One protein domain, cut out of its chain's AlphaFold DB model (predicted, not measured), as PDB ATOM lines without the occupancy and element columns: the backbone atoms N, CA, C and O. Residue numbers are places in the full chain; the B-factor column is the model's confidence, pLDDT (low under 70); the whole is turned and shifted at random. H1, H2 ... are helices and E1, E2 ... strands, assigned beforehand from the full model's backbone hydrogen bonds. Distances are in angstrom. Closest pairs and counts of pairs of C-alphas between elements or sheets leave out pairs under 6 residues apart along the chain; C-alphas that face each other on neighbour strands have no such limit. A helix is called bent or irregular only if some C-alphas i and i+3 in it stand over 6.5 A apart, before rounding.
ATOM      1  N   ARG A  88     224.180 289.289 351.789       92.56
ATOM      2  CA  ARG A  88     224.847 288.854 353.023       92.56
ATOM      3  C   ARG A  88     226.039 289.748 353.370       92.56
ATOM      4  O   ARG A  88     226.978 289.858 352.577       92.56
ATOM      5  N   VAL A  89     226.055 290.238 354.601       91.19
ATOM      6  CA  VAL A  89     227.167 290.938 355.247       91.19
ATOM      7  C   VAL A  89     228.014 289.928 356.026       91.19
ATOM      8  O   VAL A  89     227.502 289.053 356.718       91.19
ATOM      9  N   GLY A  90     229.329 289.997 355.854       84.62
ATOM     10  CA  GLY A  90     230.306 289.138 356.515       84.62
ATOM     11  C   GLY A  90     230.932 289.743 357.767       84.62
ATOM     12  O   GLY A  90     231.464 288.988 358.574       84.62
ATOM     13  N   ASP A  91     230.871 291.063 357.933       84.06
ATOM     14  CA  ASP A  91     231.467 291.769 359.066       84.06
ATOM     15  C   ASP A  91     230.694 293.049 359.393       84.06
ATOM     16  O   ASP A  91     230.385 293.842 358.496       84.06
ATOM     17  N   ILE A  92     230.403 293.236 360.679       86.00
ATOM     18  CA  ILE A  92     229.808 294.452 361.224       86.00
ATOM     19  C   ILE A  92     230.560 294.877 362.488       86.00
ATOM     20  O   ILE A  92     230.708 294.138 363.458       86.00
ATOM     21  N   GLY A  93     231.034 296.114 362.465       81.31
ATOM     22  CA  GLY A  93     231.728 296.776 363.545       81.31
ATOM     23  C   GLY A  93     230.861 297.866 364.158       81.31
ATOM     24  O   GLY A  93     230.647 298.920 363.561       81.31
ATOM     25  N   PHE A  94     230.457 297.650 365.406       77.88
ATOM     26  CA  PHE A  94     229.798 298.665 366.237       77.88
ATOM     27  C   PHE A  94     230.790 299.576 366.965       77.88
ATOM     28  O   PHE A  94     230.416 300.581 367.556       77.88
ATOM     29  N   HIS A  95     232.080 299.244 366.904       69.44
ATOM     30  CA  HIS A  95     233.149 299.889 367.657       69.44
ATOM     31  C   HIS A  95     233.368 301.369 367.328       69.44
ATOM     32  O   HIS A  95     234.219 301.976 367.963       69.44
ATOM     33  N   ALA A  96     232.694 301.958 366.349       66.81
ATOM     34  CA  ALA A  96     232.754 303.395 366.109       66.81
ATOM     35  C   ALA A  96     231.441 304.099 366.464       66.81
ATOM     36  O   ALA A  96     231.470 305.280 366.773       66.81
ATOM     37  N   TYR A  97     230.312 303.392 366.484       79.62
ATOM     38  CA  TYR A  97     229.001 304.010 366.633       79.62
ATOM     39  C   TYR A  97     228.764 304.533 368.052       79.62
ATOM     40  O   TYR A  97     229.049 303.858 369.042       79.62
ATOM     41  N   GLY A  98     228.229 305.749 368.159       77.69
ATOM     42  CA  GLY A  98     227.898 306.383 369.432       77.69
ATOM     43  C   GLY A  98     229.119 306.740 370.285       77.69
ATOM     44  O   GLY A  98     228.956 307.114 371.452       77.69
ATOM     45  N   LYS A  99     230.341 306.629 369.748       81.25
ATOM     46  CA  LYS A  99     231.555 307.016 370.469       81.25
ATOM     47  C   LYS A  99     231.670 308.536 370.565       81.25
ATOM     48  O   LYS A  99     231.405 309.198 369.562       81.25
ATOM     49  N   PRO A 100     232.093 309.085 371.719       82.12
ATOM     50  CA  PRO A 100     232.399 310.502 371.827       82.12
ATOM     51  C   PRO A 100     233.449 310.906 370.795       82.12
ATOM     52  O   PRO A 100     234.495 310.264 370.665       82.12
ATOM     53  N   LEU A 101     233.165 311.975 370.069       82.31
ATOM     54  CA  LEU A 101     234.129 312.627 369.202       82.31
ATOM     55  C   LEU A 101     234.959 313.618 370.021       82.31
ATOM     56  O   LEU A 101     234.492 314.201 370.998       82.31
ATOM     57  N   GLY A 102     236.210 313.839 369.611       89.50
ATOM     58  CA  GLY A 102     236.988 314.954 370.152       89.50
ATOM     59  C   GLY A 102     236.297 316.285 369.836       89.50
ATOM     60  O   GLY A 102     235.733 316.427 368.755       89.50
ATOM     61  N   GLN A 103     236.369 317.263 370.744       90.25
ATOM     62  CA  GLN A 103     235.654 318.546 370.637       90.25
ATOM     63  C   GLN A 103     235.775 319.203 369.251       90.25
ATOM     64  O   GLN A 103     234.772 319.574 368.654       90.25
ATOM     65  N   GLN A 104     236.989 319.279 368.702       84.94
ATOM     66  CA  GLN A 104     237.219 319.856 367.376       84.94
ATOM     67  C   GLN A 104     236.445 319.116 366.270       84.94
ATOM     68  O   GLN A 104     235.895 319.735 365.364       84.94
ATOM     69  N   LEU A 105     236.394 317.784 366.333       78.00
ATOM     70  CA  LEU A 105     235.634 316.973 365.380       78.00
ATOM     71  C   LEU A 105     234.130 317.133 365.589       78.00
ATOM     72  O   LEU A 105     233.388 317.145 364.608       78.00
ATOM     73  N   ALA A 106     233.699 317.281 366.840       88.19
ATOM     74  CA  ALA A 106     232.303 317.498 367.167       88.19
ATOM     75  C   ALA A 106     231.784 318.832 366.614       88.19
ATOM     76  O   ALA A 106     230.735 318.870 365.976       88.19
ATOM     77  N   GLU A 107     232.563 319.905 366.768       83.38
ATOM     78  CA  GLU A 107     232.269 321.228 366.202       83.38
ATOM     79  C   GLU A 107     232.193 321.185 364.669       83.38
ATOM     80  O   GLU A 107     231.268 321.743 364.081       83.38
ATOM     81  N   ILE A 108     233.117 320.471 364.011       77.19
ATOM     82  CA  ILE A 108     233.128 320.317 362.545       77.19
ATOM     83  C   ILE A 108     231.905 319.536 362.048       77.19
ATOM     84  O   ILE A 108     231.370 319.844 360.983       77.19
ATOM     85  N   ARG A 109     231.487 318.495 362.775       76.06
ATOM     86  CA  ARG A 109     230.407 317.596 362.345       76.06
ATOM     87  C   ARG A 109     229.020 317.991 362.852       76.06
ATOM     88  O   ARG A 109     228.041 317.443 362.357       76.06
ATOM     89  N   GLY A 110     228.917 318.910 363.813       84.69
ATOM     90  CA  GLY A 110     227.645 319.278 364.443       84.69
ATOM     91  C   GLY A 110     227.051 318.182 365.338       84.69
ATOM     92  O   GLY A 110     225.852 318.193 365.597       84.69
ATOM     93  N   THR A 111     227.868 317.227 365.789       83.88
ATOM     94  CA  THR A 111     227.488 316.122 366.684       83.88
ATOM     95  C   THR A 111     228.669 315.768 367.577       83.88
ATOM     96  O   THR A 111     229.798 315.715 367.102       83.88
ATOM     97  N   ASP A 112     228.440 315.494 368.859       88.56
ATOM     98  CA  ASP A 112     229.465 315.030 369.801       88.56
ATOM     99  C   ASP A 112     229.661 313.506 369.787       88.56
ATOM    100  O   ASP A 112     230.534 312.988 370.485       88.56
ATOM    101  N   ARG A 113     228.896 312.782 368.960       85.38
ATOM    102  CA  ARG A 113     228.994 311.327 368.790       85.38
ATOM    103  C   ARG A 113     229.260 310.942 367.339       85.38
ATOM    104  O   ARG A 113     228.771 311.587 366.414       85.38
ATOM    105  N   GLU A 114     230.009 309.862 367.145       84.88
ATOM    106  CA  GLU A 114     230.182 309.228 365.837       84.88
ATOM    107  C   GLU A 114     228.895 308.494 365.431       84.88
ATOM    108  O   GLU A 114     228.328 307.712 366.194       84.88
ATOM    109  N   ASP A 115     228.446 308.739 364.208       83.50
ATOM    110  CA  ASP A 115     227.133 308.373 363.671       83.50
ATOM    111  C   ASP A 115     227.212 307.225 362.651       83.50
ATOM    112  O   ASP A 115     226.351 307.075 361.777       83.50
ATOM    113  N   ARG A 116     228.272 306.407 362.743       88.81
ATOM    114  CA  ARG A 116     228.604 305.397 361.732       88.81
ATOM    115  C   ARG A 116     228.671 303.976 362.257       88.81
ATOM    116  O   ARG A 116     229.365 303.689 363.230       88.81
ATOM    117  N   LEU A 117     228.018 303.075 361.529       90.06
ATOM    118  CA  LEU A 117     228.245 301.636 361.611       90.06
ATOM    119  C   LEU A 117     229.303 301.235 360.590       90.06
ATOM    120  O   LEU A 117     229.266 301.687 359.446       90.06
ATOM    121  N   PHE A 118     230.236 300.373 360.977       88.25
ATOM    122  CA  PHE A 118     231.209 299.838 360.033       88.25
ATOM    123  C   PHE A 118     230.685 298.525 359.473       88.25
ATOM    124  O   PHE A 118     230.623 297.540 360.189       88.25
ATOM    125  N   ILE A 119     230.302 298.492 358.203       90.56
ATOM    126  CA  ILE A 119     229.841 297.272 357.534       90.56
ATOM    127  C   ILE A 119     230.882 296.931 356.484       90.56
ATOM    128  O   ILE A 119     231.176 297.765 355.626       90.56
ATOM    129  N   GLU A 120     231.458 295.731 356.570       86.88
ATOM    130  CA  GLU A 120     232.529 295.283 355.672       86.88
ATOM    131  C   GLU A 120     233.693 296.296 355.599       86.88
ATOM    132  O   GLU A 120     234.234 296.595 354.531       86.88
ATOM    133  N   GLN A 121     234.046 296.861 356.762       80.44
ATOM    134  CA  GLN A 121     235.087 297.886 356.952       80.44
ATOM    135  C   GLN A 121     234.796 299.247 356.290       80.44
ATOM    136  O   GLN A 121     235.638 300.141 356.309       80.44
ATOM    137  N   CYS A 122     233.592 299.451 355.754       86.06
ATOM    138  CA  CYS A 122     233.116 300.746 355.276       86.06
ATOM    139  C   CYS A 122     232.269 301.437 356.343       86.06
ATOM    140  O   CYS A 122     231.438 300.788 356.960       86.06
ATOM    141  N   GLY A 123     232.427 302.749 356.534       88.06
ATOM    142  CA  GLY A 123     231.582 303.526 357.447       88.06
ATOM    143  C   GLY A 123     230.261 303.950 356.797       88.06
ATOM    144  O   GLY A 123     230.264 304.790 355.894       88.06
ATOM    145  N   TRP A 124     229.147 303.419 357.289       92.56
ATOM    146  CA  TRP A 124     227.778 303.715 356.864       92.56
ATOM    147  C   TRP A 124     227.097 304.632 357.868       92.56
ATOM    148  O   TRP A 124     227.161 304.384 359.069       92.56
ATOM    149  N   VAL A 125     226.430 305.673 357.378       91.38
ATOM    150  CA  VAL A 125     225.624 306.573 358.210       91.38
ATOM    151  C   VAL A 125     224.352 305.846 358.622       91.38
ATOM    152  O   VAL A 125     223.709 305.231 357.772       91.38
ATOM    153  N   VAL A 126     223.977 305.923 359.898       92.00
ATOM    154  CA  VAL A 126     222.679 305.428 360.376       92.00
ATOM    155  C   VAL A 126     221.631 306.523 360.219       92.00
ATOM    156  O   VAL A 126     221.758 307.597 360.796       92.00
ATOM    157  N   LEU A 127     220.585 306.243 359.444       92.81
ATOM    158  CA  LEU A 127     219.456 307.149 359.226       92.81
ATOM    159  C   LEU A 127     218.342 306.925 360.255       92.81
ATOM    160  O   LEU A 127     217.716 307.877 360.711       92.81
ATOM    161  N   SER A 128     218.093 305.669 360.623       93.69
ATOM    162  CA  SER A 128     217.139 305.292 361.669       93.69
ATOM    163  C   SER A 128     217.418 303.879 362.177       93.69
ATOM    164  O   SER A 128     218.135 303.109 361.536       93.69
ATOM    165  N   CYS A 129     216.827 303.515 363.313       95.12
ATOM    166  CA  CYS A 129     216.895 302.165 363.863       95.12
ATOM    167  C   CYS A 129     215.600 301.792 364.595       95.12
ATOM    168  O   CYS A 129     214.829 302.677 364.977       95.12
ATOM    169  N   ASN A 130     215.339 300.492 364.751       97.19
ATOM    170  CA  ASN A 130     214.236 300.000 365.578       97.19
ATOM    171  C   ASN A 130     214.643 299.889 367.063       97.19
ATOM    172  O   ASN A 130     215.802 300.083 367.427       97.19
ATOM    173  N   ALA A 131     213.686 299.566 367.940       96.69
ATOM    174  CA  ALA A 131     213.944 299.467 369.380       96.69
ATOM    175  C   ALA A 131     214.986 298.388 369.737       96.69
ATOM    176  O   ALA A 131     215.805 298.607 370.625       96.69
ATOM    177  N   ALA A 132     214.993 297.253 369.029       95.88
ATOM    178  CA  ALA A 132     215.967 296.182 369.245       95.88
ATOM    179  C   ALA A 132     217.394 296.608 368.859       95.88
ATOM    180  O   ALA A 132     218.350 296.334 369.579       95.88
ATOM    181  N   ALA A 133     217.540 297.332 367.751       93.81
ATOM    182  CA  ALA A 133     218.803 297.926 367.337       93.81
ATOM    183  C   ALA A 133     219.301 298.978 368.336       93.81
ATOM    184  O   ALA A 133     220.496 299.035 368.618       93.81
ATOM    185  N   GLN A 134     218.403 299.786 368.902       90.94
ATOM    186  CA  GLN A 134     218.761 300.743 369.946       90.94
ATOM    187  C   GLN A 134     219.250 300.036 371.225       90.94
ATOM    188  O   GLN A 134     220.326 300.372 371.715       90.94
ATOM    189  N   ASP A 135     218.527 299.016 371.708       90.88
ATOM    190  CA  ASP A 135     218.936 298.186 372.861       90.88
ATOM    191  C   ASP A 135     220.311 297.536 372.633       90.88
ATOM    192  O   ASP A 135     221.186 297.534 373.504       90.88
ATOM    193  N   MET A 136     220.544 297.049 371.413       89.81
ATOM    194  CA  MET A 136     221.826 296.482 371.007       89.81
ATOM    195  C   MET A 136     222.967 297.497 371.115       89.81
ATOM    196  O   MET A 136     224.018 297.186 371.674       89.81
ATOM    197  N   LEU A 137     222.771 298.718 370.617       86.31
ATOM    198  CA  LEU A 137     223.781 299.776 370.682       86.31
ATOM    199  C   LEU A 137     224.067 300.219 372.121       86.31
ATOM    200  O   LEU A 137     225.227 300.444 372.472       86.31
ATOM    201  N   GLU A 138     223.037 300.324 372.957       84.75
ATOM    202  CA  GLU A 138     223.168 300.677 374.373       84.75
ATOM    203  C   GLU A 138     223.926 299.600 375.154       84.75
ATOM    204  O   GLU A 138     224.873 299.916 375.880       84.75
ATOM    205  N   THR A 139     223.589 298.329 374.926       84.44
ATOM    206  CA  THR A 139     224.283 297.185 375.535       84.44
ATOM    207  C   THR A 139     225.761 297.167 375.136       84.44
ATOM    208  O   THR A 139     226.645 297.042 375.984       84.44
ATOM    209  N   LEU A 140     226.055 297.369 373.849       79.00
ATOM    210  CA  LEU A 140     227.422 297.414 373.325       79.00
ATOM    211  C   LEU A 140     228.237 298.587 373.878       79.00
ATOM    212  O   LEU A 140     229.439 298.448 374.117       79.00
ATOM    213  N   HIS A 141     227.599 299.736 374.106       74.38
ATOM    214  CA  HIS A 141     228.246 300.897 374.712       74.38
ATOM    215  C   HIS A 141     228.663 300.642 376.168       74.38
ATOM    216  O   HIS A 141     229.661 301.201 376.622       74.38
ATOM    217  N   GLY A 142     227.955 299.756 376.876       71.56
ATOM    218  CA  GLY A 142     228.301 299.304 378.227       71.56
ATOM    219  C   GLY A 142     229.636 298.552 378.324       71.56
ATOM    220  O   GLY A 142     230.153 298.371 379.423       71.56
ATOM    221  N   GLY A 143     230.224 298.142 377.192       67.94
ATOM    222  CA  GLY A 143     231.597 297.632 377.089       67.94
ATOM    223  C   GLY A 143     231.790 296.153 377.440       67.94
ATOM    224  O   GLY A 143     232.790 295.565 377.031       67.94
ATOM    225  N   THR A 144     230.832 295.528 378.122       69.44
ATOM    226  CA  THR A 144     230.827 294.087 378.416       69.44
ATOM    227  C   THR A 144     229.473 293.484 378.085       69.44
ATOM    228  O   THR A 144     228.455 293.964 378.570       69.44
ATOM    229  N   PHE A 145     229.484 292.415 377.294       75.19
ATOM    230  CA  PHE A 145     228.315 291.611 376.949       75.19
ATOM    231  C   PHE A 145     228.698 290.129 376.979       75.19
ATOM    232  O   PHE A 145     229.864 289.767 376.787       75.19
ATOM    233  N   THR A 146     227.721 289.279 377.259       80.12
ATOM    234  CA  THR A 146     227.854 287.820 377.254       80.12
ATOM    235  C   THR A 146     227.414 287.232 375.910       80.12
ATOM    236  O   THR A 146     226.857 287.930 375.063       80.12
ATOM    237  N   LEU A 147     227.637 285.932 375.706       77.44
ATOM    238  CA  LEU A 147     227.051 285.228 374.558       77.44
ATOM    239  C   LEU A 147     225.525 285.201 374.615       77.44
ATOM    240  O   LEU A 147     224.874 285.353 373.590       77.44
ATOM    241  N   GLU A 148     224.959 285.086 375.813       82.12
ATOM    242  CA  GLU A 148     223.511 285.124 376.008       82.12
ATOM    243  C   GLU A 148     222.934 286.494 375.621       82.12
ATOM    244  O   GLU A 148     221.891 286.565 374.973       82.12
ATOM    245  N   ASP A 149     223.653 287.583 375.921       84.00
ATOM    246  CA  ASP A 149     223.297 288.919 375.432       84.00
ATOM    247  C   ASP A 149     223.349 288.984 373.909       84.00
ATOM    248  O   ASP A 149     222.432 289.508 373.286       84.00
ATOM    249  N   GLN A 150     224.403 288.443 373.300       83.25
ATOM    250  CA  GLN A 150     224.557 288.425 371.851       83.25
ATOM    251  C   GLN A 150     223.416 287.654 371.164       83.25
ATOM    252  O   GLN A 150     222.810 288.182 370.228       83.25
ATOM    253  N   ASP A 151     223.076 286.458 371.642       84.12
ATOM    254  CA  ASP A 151     221.984 285.654 371.086       84.12
ATOM    255  C   ASP A 151     220.625 286.335 371.288       84.12
ATOM    256  O   ASP A 151     219.839 286.426 370.341       84.12
ATOM    257  N   ARG A 152     220.368 286.889 372.483       88.75
ATOM    258  CA  ARG A 152     219.156 287.667 372.787       88.75
ATOM    259  C   ARG A 152     219.016 288.872 371.861       88.75
ATOM    260  O   ARG A 152     217.937 289.097 371.311       88.75
ATOM    261  N   LEU A 153     220.084 289.652 371.699       89.69
ATOM    262  CA  LEU A 153     220.091 290.868 370.886       89.69
ATOM    263  C   LEU A 153     219.876 290.550 369.410       89.69
ATOM    264  O   LEU A 153     219.098 291.236 368.764       89.69
ATOM    265  N   MET A 154     220.496 289.494 368.885       88.94
ATOM    266  CA  MET A 154     220.279 289.059 367.501       88.94
ATOM    267  C   MET A 154     218.859 288.521 367.289       88.94
ATOM    268  O   MET A 154     218.206 288.876 366.305       88.94
ATOM    269  N   ALA A 155     218.347 287.719 368.228       89.44
ATOM    270  CA  ALA A 155     216.997 287.162 368.174       89.44
ATOM    271  C   ALA A 155     215.897 288.233 368.275       89.44
ATOM    272  O   ALA A 155     214.793 288.028 367.769       89.44
ATOM    273  N   ALA A 156     216.192 289.390 368.877       93.69
ATOM    274  CA  ALA A 156     215.270 290.522 368.951       93.69
ATOM    275  C   ALA A 156     214.996 291.190 367.586       93.69
ATOM    276  O   ALA A 156     214.120 292.050 367.495       93.69
ATOM    277  N   GLY A 157     215.716 290.806 366.525       94.56
ATOM    278  CA  GLY A 157     215.536 291.345 365.176       94.56
ATOM    279  C   GLY A 157     215.955 292.816 365.047       94.56
ATOM    280  O   GLY A 157     215.143 293.645 364.622       94.56
ATOM    281  N   PRO A 158     217.193 293.176 365.428       95.19
ATOM    282  CA  PRO A 158     217.701 294.533 365.296       95.19
ATOM    283  C   PRO A 158     217.748 294.938 363.823       95.19
ATOM    284  O   PRO A 158     218.165 294.172 362.949       95.19
ATOM    285  N   GLU A 159     217.308 296.165 363.562       96.75
ATOM    286  CA  GLU A 159     217.235 296.722 362.221       96.75
ATOM    287  C   GLU A 159     217.686 298.181 362.196       96.75
ATOM    288  O   GLU A 159     217.237 299.000 363.007       96.75
ATOM    289  N   TRP A 160     218.516 298.512 361.207       96.19
ATOM    290  CA  TRP A 160     218.892 299.883 360.877       96.19
ATOM    291  C   TRP A 160     218.545 300.209 359.434       96.19
ATOM    292  O   TRP A 160     218.654 299.368 358.543       96.19
ATOM    293  N   ILE A 161     218.229 301.475 359.192       97.31
ATOM    294  CA  ILE A 161     218.317 302.068 357.864       97.31
ATOM    295  C   ILE A 161     219.660 302.786 357.788       97.31
ATOM    296  O   ILE A 161     219.934 303.682 358.587       97.31
ATOM    297  N   VAL A 162     220.506 302.377 356.850       95.69
ATOM    298  CA  VAL A 162     221.881 302.853 356.697       95.69
ATOM    299  C   VAL A 162     222.150 303.377 355.291       95.69
ATOM    300  O   VAL A 162     221.508 302.969 354.326       95.69
ATOM    301  N   GLN A 163     223.131 304.266 355.154       94.88
ATOM    302  CA  GLN A 163     223.517 304.846 353.870       94.88
ATOM    303  C   GLN A 163     225.038 304.936 353.709       94.88
ATOM    304  O   GLN A 163     225.752 305.383 354.610       94.88
ATOM    305  N   TYR A 164     225.535 304.558 352.528       92.44
ATOM    306  CA  TYR A 164     226.938 304.721 352.147       92.44
ATOM    307  C   TYR A 164     227.100 305.821 351.095       92.44
ATOM    308  O   TYR A 164     226.683 305.680 349.944       92.44
ATOM    309  N   GLY A 165     227.741 306.926 351.475       89.12
ATOM    310  CA  GLY A 165     227.960 308.054 350.571       89.12
ATOM    311  C   GLY A 165     226.639 308.625 350.047       89.12
ATOM    312  O   GLY A 165     225.793 309.027 350.836       89.12
ATOM    313  N   LYS A 166     226.472 308.671 348.720       90.75
ATOM    314  CA  LYS A 166     225.234 309.124 348.057       90.75
ATOM    315  C   LYS A 166     224.441 307.974 347.436       90.75
ATOM    316  O   LYS A 166     223.531 308.219 346.645       90.75
ATOM    317  N   TRP A 167     224.799 306.729 347.747       93.69
ATOM    318  CA  TRP A 167     223.984 305.595 347.336       93.69
ATOM    319  C   TRP A 167     222.629 305.620 348.058       93.69
ATOM    320  O   TRP A 167     222.486 306.313 349.070       93.69
ATOM    321  N   PRO A 168     221.617 304.903 347.540       94.50
ATOM    322  CA  PRO A 168     220.333 304.749 348.215       94.50
ATOM    323  C   PRO A 168     220.480 304.245 349.653       94.50
ATOM    324  O   PRO A 168     221.533 303.737 350.043       94.50
ATOM    325  N   ALA A 169     219.420 304.397 350.439       96.88
ATOM    326  CA  ALA A 169     219.371 303.802 351.761       96.88
ATOM    327  C   ALA A 169     219.202 302.277 351.662       96.88
ATOM    328  O   ALA A 169     218.652 301.736 350.696       96.88
ATOM    329  N   TYR A 170     219.712 301.588 352.672       97.62
ATOM    330  CA  TYR A 170     219.666 300.143 352.800       97.62
ATOM    331  C   TYR A 170     219.150 299.773 354.179       97.62
ATOM    332  O   TYR A 170     219.531 300.369 355.183       97.62
ATOM    333  N   ARG A 171     218.305 298.755 354.227       97.81
ATOM    334  CA  ARG A 171     217.885 298.077 355.441       97.81
ATOM    335  C   ARG A 171     218.959 297.062 355.823       97.81
ATOM    336  O   ARG A 171     219.225 296.145 355.053       97.81
ATOM    337  N   LEU A 172     219.571 297.239 356.988       97.19
ATOM    338  CA  LEU A 172     220.468 296.282 357.630       97.19
ATOM    339  C   LEU A 172     219.669 295.496 358.666       97.19
ATOM    340  O   LEU A 172     219.154 296.097 359.605       97.19
ATOM    341  N   PHE A 173     219.570 294.180 358.506       96.62
ATOM    342  CA  PHE A 173     218.734 293.336 359.361       96.62
ATOM    343  C   PHE A 173     219.327 291.939 359.545       96.62
ATOM    344  O   PHE A 173     220.187 291.502 358.775       96.62
ATOM    345  N   VAL A 174     218.856 291.241 360.578       94.81
ATOM    346  CA  VAL A 174     219.205 289.842 360.840       94.81
ATOM    347  C   VAL A 174     218.244 288.921 360.099       94.81
ATOM    348  O   VAL A 174     217.026 289.088 360.162       94.81
ATOM    349  N   GLN A 175     218.787 287.910 359.426       94.19
ATOM    350  CA  GLN A 175     218.013 286.822 358.846       94.19
ATOM    351  C   GLN A 175     218.733 285.489 359.041       94.19
ATOM    352  O   GLN A 175     219.963 285.401 358.999       94.19
ATOM    353  N   ARG A 176     217.938 284.434 359.202       92.56
ATOM    354  CA  ARG A 176     218.415 283.059 359.247       92.56
ATOM    355  C   ARG A 176     218.721 282.544 357.844       92.56
ATOM    356  O   ARG A 176     217.905 282.685 356.932       92.56
ATOM    357  N   TYR A 177     219.894 281.952 357.660       91.06
ATOM    358  CA  TYR A 177     220.352 281.468 356.360       91.06
ATOM    359  C   TYR A 177     221.138 280.169 356.481       91.06
ATOM    360  O   TYR A 177     221.760 279.874 357.503       91.06
ATOM    361  N   ARG A 178     221.135 279.407 355.386       91.50
ATOM    362  CA  ARG A 178     221.927 278.188 355.265       91.50
ATOM    363  C   ARG A 178     223.306 278.488 354.710       91.50
ATOM    364  O   ARG A 178     223.468 279.271 353.772       91.50
ATOM    365  N   ARG A 179     224.304 277.823 355.276       87.81
ATOM    366  CA  ARG A 179     225.694 277.877 354.833       87.81
ATOM    367  C   ARG A 179     226.320 276.500 354.903       87.81
ATOM    368  O   ARG A 179     225.854 275.617 355.613       87.81
ATOM    369  N   GLN A 180     227.421 276.355 354.187       88.38
ATOM    370  CA  GLN A 180     228.211 275.137 354.195       88.38
ATOM    371  C   GLN A 180     229.563 275.396 354.845       88.38
ATOM    372  O   GLN A 180     230.115 276.499 354.765       88.38
ATOM    373  N   THR A 181     230.095 274.367 355.488       87.88
ATOM    374  CA  THR A 181     231.489 274.315 355.919       87.88
ATOM    375  C   THR A 181     232.072 272.939 355.627       87.88
ATOM    376  O   THR A 181     231.345 271.989 355.344       87.88
ATOM    377  N   LEU A 182     233.396 272.836 355.673       87.94
ATOM    378  CA  LEU A 182     234.069 271.541 355.612       87.94
ATOM    379  C   LEU A 182     234.188 270.966 357.029       87.94
ATOM    380  O   LEU A 182     234.402 271.748 357.958       87.94
ATOM    381  N   PRO A 183     234.170 269.633 357.208       87.56
ATOM    382  CA  PRO A 183     234.281 268.994 358.521       87.56
ATOM    383  C   PRO A 183     235.477 269.484 359.339       87.56
ATOM    384  O   PRO A 183     235.343 269.808 360.514       87.56
ATOM    385  N   ARG A 184     236.633 269.669 358.687       89.38
ATOM    386  CA  ARG A 184     237.852 270.191 359.331       89.38
ATOM    387  C   ARG A 184     237.725 271.608 359.905       89.38
ATOM    388  O   ARG A 184     238.563 272.000 360.700       89.38
ATOM    389  N   PHE A 185     236.732 272.382 359.466       86.19
ATOM    390  CA  PHE A 185     236.472 273.745 359.931       86.19
ATOM    391  C   PHE A 185     235.239 273.825 360.838       86.19
ATOM    392  O   PHE A 185     234.880 274.927 361.250       86.19
ATOM    393  N   LEU A 186     234.561 272.706 361.124       84.81
ATOM    394  CA  LEU A 186     233.331 272.708 361.915       84.81
ATOM    395  C   LEU A 186     233.588 273.229 363.325       84.81
ATOM    396  O   LEU A 186     232.946 274.189 363.740       84.81
ATOM    397  N   GLU A 187     234.555 272.637 364.030       83.00
ATOM    398  CA  GLU A 187     234.882 273.053 365.394       83.00
ATOM    399  C   GLU A 187     235.279 274.525 365.463       83.00
ATOM    400  O   GLU A 187     234.805 275.236 366.340       83.00
ATOM    401  N   ASP A 188     236.111 274.997 364.534       80.94
ATOM    402  CA  ASP A 188     236.513 276.404 364.488       80.94
ATOM    403  C   ASP A 188     235.328 277.312 364.165       80.94
ATOM    404  O   ASP A 188     235.201 278.387 364.743       80.94
ATOM    405  N   THR A 189     234.429 276.881 363.276       77.56
ATOM    406  CA  THR A 189     233.224 277.645 362.939       77.56
ATOM    407  C   THR A 189     232.317 277.786 364.153       77.56
ATOM    408  O   THR A 189     231.865 278.897 364.416       77.56
ATOM    409  N   LEU A 190     232.091 276.702 364.898       77.19
ATOM    410  CA  LEU A 190     231.298 276.718 366.125       77.19
ATOM    411  C   LEU A 190     231.993 277.560 367.211       77.19
ATOM    412  O   LEU A 190     231.384 278.470 367.753       77.19
ATOM    413  N   LYS A 191     233.306 277.389 367.421       72.31
ATOM    414  CA  LYS A 191     234.089 278.171 368.401       72.31
ATOM    415  C   LYS A 191     234.177 279.669 368.080       72.31
ATOM    416  O   LYS A 191     234.329 280.470 369.000       72.31
ATOM    417  N   LEU A 192     234.157 280.062 366.801       65.94
ATOM    418  CA  LEU A 192     234.182 281.469 366.368       65.94
ATOM    419  C   LEU A 192     232.842 282.176 366.593       65.94
ATOM    420  O   LEU A 192     232.839 283.392 366.789       65.94
ATOM    421  N   VAL A 193     231.732 281.430 366.575       59.81
ATOM    422  CA  VAL A 193     230.410 281.940 366.983       59.81
ATOM    423  C   VAL A 193     230.462 282.357 368.458       59.81
ATOM    424  O   VAL A 193     229.948 283.406 368.823       59.81
ATOM    425  N   ASP A 194     231.203 281.603 369.271       57.09
ATOM    426  CA  ASP A 194     231.192 281.709 370.730       57.09
ATOM    427  C   ASP A 194     232.106 282.795 371.333       57.09
ATOM    428  O   ASP A 194     232.299 282.804 372.550       57.09
ATOM    429  N   LYS A 195     232.769 283.674 370.557       54.84
ATOM    430  CA  LYS A 195     233.879 284.473 371.141       54.84
ATOM    431  C   LYS A 195     234.014 285.958 370.820       54.84
ATOM    432  O   LYS A 195     234.931 286.542 371.396       54.84
ATOM    433  N   SER A 196     233.205 286.580 369.953       56.53
ATOM    434  CA  SER A 196     233.164 288.062 369.730       56.53
ATOM    435  C   SER A 196     232.618 288.480 368.363       56.53
ATOM    436  O   SER A 196     232.446 289.674 368.108       56.53
ATOM    437  N   SER A 197     232.416 287.533 367.447       69.19
ATOM    438  CA  SER A 197     232.007 287.868 366.089       69.19
ATOM    439  C   SER A 197     230.525 288.211 366.051       69.19
ATOM    440  O   SER A 197     229.684 287.344 366.264       69.19
ATOM    441  N   TRP A 198     230.199 289.455 365.711       76.00
ATOM    442  CA  TRP A 198     228.825 289.850 365.404       76.00
ATOM    443  C   TRP A 198     228.375 289.374 364.025       76.00
ATOM    444  O   TRP A 198     227.224 289.567 363.664       76.00
ATOM    445  N   SER A 199     229.250 288.748 363.238       76.06
ATOM    446  CA  SER A 199     228.951 288.369 361.859       76.06
ATOM    447  C   SER A 199     227.883 287.278 361.731       76.06
ATOM    448  O   SER A 199     227.196 287.229 360.708       76.06
ATOM    449  N   TRP A 200     227.762 286.386 362.719       80.06
ATOM    450  CA  TRP A 200     226.723 285.352 362.774       80.06
ATOM    451  C   TRP A 200     226.560 284.771 364.186       80.06
ATOM    452  O   TRP A 200     227.536 284.673 364.924       80.06
ATOM    453  N   THR A 201     225.345 284.332 364.525       81.81
ATOM    454  CA  THR A 201     224.981 283.722 365.825       81.81
ATOM    455  C   THR A 201     224.088 282.495 365.643       81.81
ATOM    456  O   THR A 201     223.808 282.099 364.504       81.81
ATOM    457  N   ASN A 202     223.685 281.852 366.751       81.88
ATOM    458  CA  ASN A 202     222.695 280.765 366.778       81.88
ATOM    459  C   ASN A 202     222.956 279.655 365.743       81.88
ATOM    460  O   ASN A 202     222.040 279.167 365.077       81.88
ATOM    461  N   THR A 203     224.228 279.290 365.552       86.06
ATOM    462  CA  THR A 203     224.617 278.354 364.493       86.06
ATOM    463  C   THR A 203     224.328 276.920 364.903       86.06
ATOM    464  O   THR A 203     224.850 276.435 365.903       86.06
ATOM    465  N   VAL A 204     223.539 276.221 364.090       87.75
ATOM    466  CA  VAL A 204     223.204 274.809 364.283       87.75
ATOM    467  C   VAL A 204     223.612 273.989 363.068       87.75
ATOM    468  O   VAL A 204     223.467 274.423 361.925       87.75
ATOM    469  N   MET A 205     224.116 272.783 363.311       89.75
ATOM    470  CA  MET A 205     224.340 271.797 362.259       89.75
ATOM    471  C   MET A 205     222.998 271.192 361.837       89.75
ATOM    472  O   MET A 205     222.204 270.798 362.689       89.75
ATOM    473  N   ILE A 206     222.759 271.110 360.529       91.56
ATOM    474  CA  ILE A 206     221.546 270.516 359.955       91.56
ATOM    475  C   ILE A 206     221.815 269.068 359.554       91.56
ATOM    476  O   ILE A 206     221.131 268.159 360.020       91.56
ATOM    477  N   CYS A 207     222.820 268.843 358.706       88.81
ATOM    478  CA  CYS A 207     223.209 267.510 358.261       88.81
ATOM    479  C   CYS A 207     224.626 267.484 357.679       88.81
ATOM    480  O   CYS A 207     225.180 268.508 357.267       88.81
ATOM    481  N   GLU A 208     225.183 266.277 357.607       86.88
ATOM    482  CA  GLU A 208     226.298 265.969 356.715       86.88
ATOM    483  C   GLU A 208     225.748 265.671 355.318       86.88
ATOM    484  O   GLU A 208     224.705 265.033 355.161       86.88
ATOM    485  N   ARG A 209     226.438 266.170 354.297       84.06
ATOM    486  CA  ARG A 209     226.101 265.977 352.889       84.06
ATOM    487  C   ARG A 209     226.930 264.838 352.308       84.06
ATOM    488  O   ARG A 209     228.065 264.612 352.721       84.06
ATOM    489  N   ASP A 210     226.405 264.208 351.262       83.25
ATOM    490  CA  ASP A 210     227.086 263.121 350.542       83.25
ATOM    491  C   ASP A 210     228.427 263.555 349.914       83.25
ATOM    492  O   ASP A 210     229.307 262.731 349.677       83.25
ATOM    493  N   ASP A 211     228.606 264.859 349.667       84.38
ATOM    494  CA  ASP A 211     229.852 265.465 349.173       84.38
ATOM    495  C   ASP A 211     230.914 265.686 350.271       84.38
ATOM    496  O   ASP A 211     231.986 266.239 350.006       84.38
ATOM    497  N   GLY A 212     230.635 265.251 351.505       83.19
ATOM    498  CA  GLY A 212     231.499 265.435 352.667       83.19
ATOM    499  C   GLY A 212     231.464 266.851 353.246       83.19
ATOM    500  O   GLY A 212     232.275 267.165 354.116       83.19
ATOM    501  N   GLY A 213     230.570 267.724 352.772       89.50
ATOM    502  CA  GLY A 213     230.289 269.024 353.374       89.50
ATOM    503  C   GLY A 213     229.326 268.925 354.557       89.50
ATOM    504  O   GLY A 213     228.560 267.975 354.689       89.50
ATOM    505  N   ILE A 214     229.331 269.943 355.413       91.06
ATOM    506  CA  ILE A 214     228.377 270.077 356.518       91.06
ATOM    507  C   ILE A 214     227.475 271.266 356.232       91.06
ATOM    508  O   ILE A 214     227.959 272.384 356.023       91.06
ATOM    509  N   GLU A 215     226.167 271.025 356.224       93.31
ATOM    510  CA  GLU A 215     225.165 272.079 356.150       93.31
ATOM    511  C   GLU A 215     224.850 272.592 357.556       93.31
ATOM    512  O   GLU A 215     224.608 271.826 358.492       93.31
ATOM    513  N   MET A 216     224.859 273.911 357.696       92.00
ATOM    514  CA  MET A 216     224.538 274.610 358.929       92.00
ATOM    515  C   MET A 216     223.533 275.714 358.645       92.00
ATOM    516  O   MET A 216     223.468 276.256 357.538       92.00
ATOM    517  N   GLU A 217     222.806 276.094 359.677       92.00
ATOM    518  CA  GLU A 217     221.916 277.238 359.668       92.00
ATOM    519  C   GLU A 217     222.364 278.217 360.747       92.00
ATOM    520  O   GLU A 217     222.681 277.807 361.861       92.00
ATOM    521  N   SER A 218     222.437 279.496 360.398       89.69
ATOM    522  CA  SER A 218     222.927 280.558 361.276       89.69
ATOM    523  C   SER A 218     222.065 281.798 361.111       89.69
ATOM    524  O   SER A 218     221.566 282.063 360.014       89.69
ATOM    525  N   ASP A 219     221.981 282.609 362.156       90.12
ATOM    526  CA  ASP A 219     221.534 283.991 362.021       90.12
ATOM    527  C   ASP A 219     222.702 284.839 361.516       90.12
ATOM    528  O   ASP A 219     223.853 284.632 361.906       90.12
ATOM    529  N   GLY A 220     222.441 285.767 360.602       91.38
ATOM    530  CA  GLY A 220     223.465 286.657 360.066       91.38
ATOM    531  C   GLY A 220     222.886 287.940 359.500       91.38
ATOM    532  O   GLY A 220     221.674 288.080 359.348       91.38
ATOM    533  N   TRP A 221     223.775 288.874 359.188       94.56
ATOM    534  CA  TRP A 221     223.407 290.200 358.711       94.56
ATOM    535  C   TRP A 221     223.197 290.245 357.205       94.56
ATOM    536  O   TRP A 221     223.963 289.666 356.427       94.56
ATOM    537  N   PHE A 222     222.191 291.009 356.797       96.06
ATOM    538  CA  PHE A 222     221.859 291.264 355.406       96.06
ATOM    539  C   PHE A 222     221.611 292.748 355.185       96.06
ATOM    540  O   PHE A 222     221.039 293.425 356.037       96.06
ATOM    541  N   LEU A 223     222.039 293.239 354.024       96.81
ATOM    542  CA  LEU A 223     221.666 294.546 353.507       96.81
ATOM    543  C   LEU A 223     220.684 294.380 352.354       96.81
ATOM    544  O   LEU A 223     220.949 293.633 351.416       96.81
ATOM    545  N   GLU A 224     219.591 295.122 352.377       96.94
ATOM    546  CA  GLU A 224     218.624 295.170 351.284       96.94
ATOM    547  C   GLU A 224     218.303 296.621 350.944       96.94
ATOM    548  O   GLU A 224     218.132 297.456 351.827       96.94
ATOM    549  N   LYS A 225     218.256 296.947 349.656       95.81
ATOM    550  CA  LYS A 225     217.969 298.307 349.199       95.81
ATOM    551  C   LYS A 225     216.545 298.703 349.601       95.81
ATOM    552  O   LYS A 225     215.606 297.971 349.300       95.81
ATOM    553  N   THR A 226     216.373 299.857 350.245       92.44
ATOM    554  CA  THR A 226     215.026 300.356 350.559       92.44
ATOM    555  C   THR A 226     214.325 300.789 349.273       92.44
ATOM    556  O   THR A 226     214.968 301.356 348.384       92.44
TER     557      THR A 226
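AT A GLANCE: This is residues 88 to 226 of the 227 residues of an uncharacterized protein of Acidithiobacillus ferrooxidans (UniProt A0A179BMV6). A long, strongly twisted sheet of six strands, curled like part of a barrel, has H3 over one face and H4 over the other, with H2 packed on H3 to make a helical hairpin. The bent strands E4, E6 and E5 run toward one end of the long axis, and the small helix H1 lies off the sheet toward the other. The printed part has 139 residues, with four named helices and six named strands in the order H1 E1 E2 H2 H3 E3 E4 H4 E5 E6. The sheet's order is E1 - E2 - E3 - E4 - E6 - E5, antiparallel throughout, and the class is mixed, helices and strands. The whole is elongated, 60 by 33 by 25 A, yet only just compact, close to loose, with a radius of gyration of the C-alphas of 16.9 A.

HOW THE PARTS SIT: The sheet runs from edge strand E1, residues 116 to 119, through E2, residues 122 to 129, E3, residues 159 to 163, E4, residues 169 to 181, and E6, residues 214 to 225, to edge strand E5, residues 200 to 208. Within hydrogen-bond range are N 117 and O 124 of the hairpin E1 and E2, 2.9 A; N 127 and O 161 of E2 and E3, 2.8 A; N 162 and O 170 of the hairpin E3 and E4, 2.8 A; N 177 and O 218 of E4 and E6, 2.9 A; and N 204 and O 217 of the hairpin E5 and E6, 2.9 A. H3, residues 147 to 155, runs across the strands over E5 and, only just, E6, with 3 C-alphas falling on E6; its closest C-alphas with E5 are Asp 151 and Thr 201, 6.4 A. On the opposite face, H4, residues 183 to 193, runs slantwise to E6 at 44 degrees on the local plane; it is irregular, with C-alphas 184 and 187 7.3 A apart. E4, H4 and E5 form a split strand-helix-strand unit, two strands running the same way with E6 between them, and its crossover is right-handed. H2, residues 131 to 141, only just touches H3, with 3 pairs of C-alphas within 8 A, the closest being Met 136 and Leu 153, 5.9 A; they run opposite ways at a shallow tilt of 26 degrees. H1, residues 103 to 109, is not on the sheet and touches no helix. Every O i to N i+4 pair is within hydrogen-bond range in H1, H2 and H3, and 5 of 7 are in H4.

IN THESE COORDINATES: H1 begins at C-alpha 103 (235.654, 318.546, 370.637). E4 spans 32.1 A and bends by 67 degrees at residue 176; E6 spans 31.0 A and ends at C-alpha 225 (217.969, 298.307, 349.199). E5 spans 20.3 A, E2 18.4 A, H4 15.9 A and H2 15.3 A.

THE WHOLE: The C-alphas farthest apart, those of Glu 107 and Asp 210, are 60.4 A apart. The printed part has no cut and no long link. Mean pLDDT of the printed part is 86.0; residues 95 to 96, 143 to 144 and 192 to 197 are under 70.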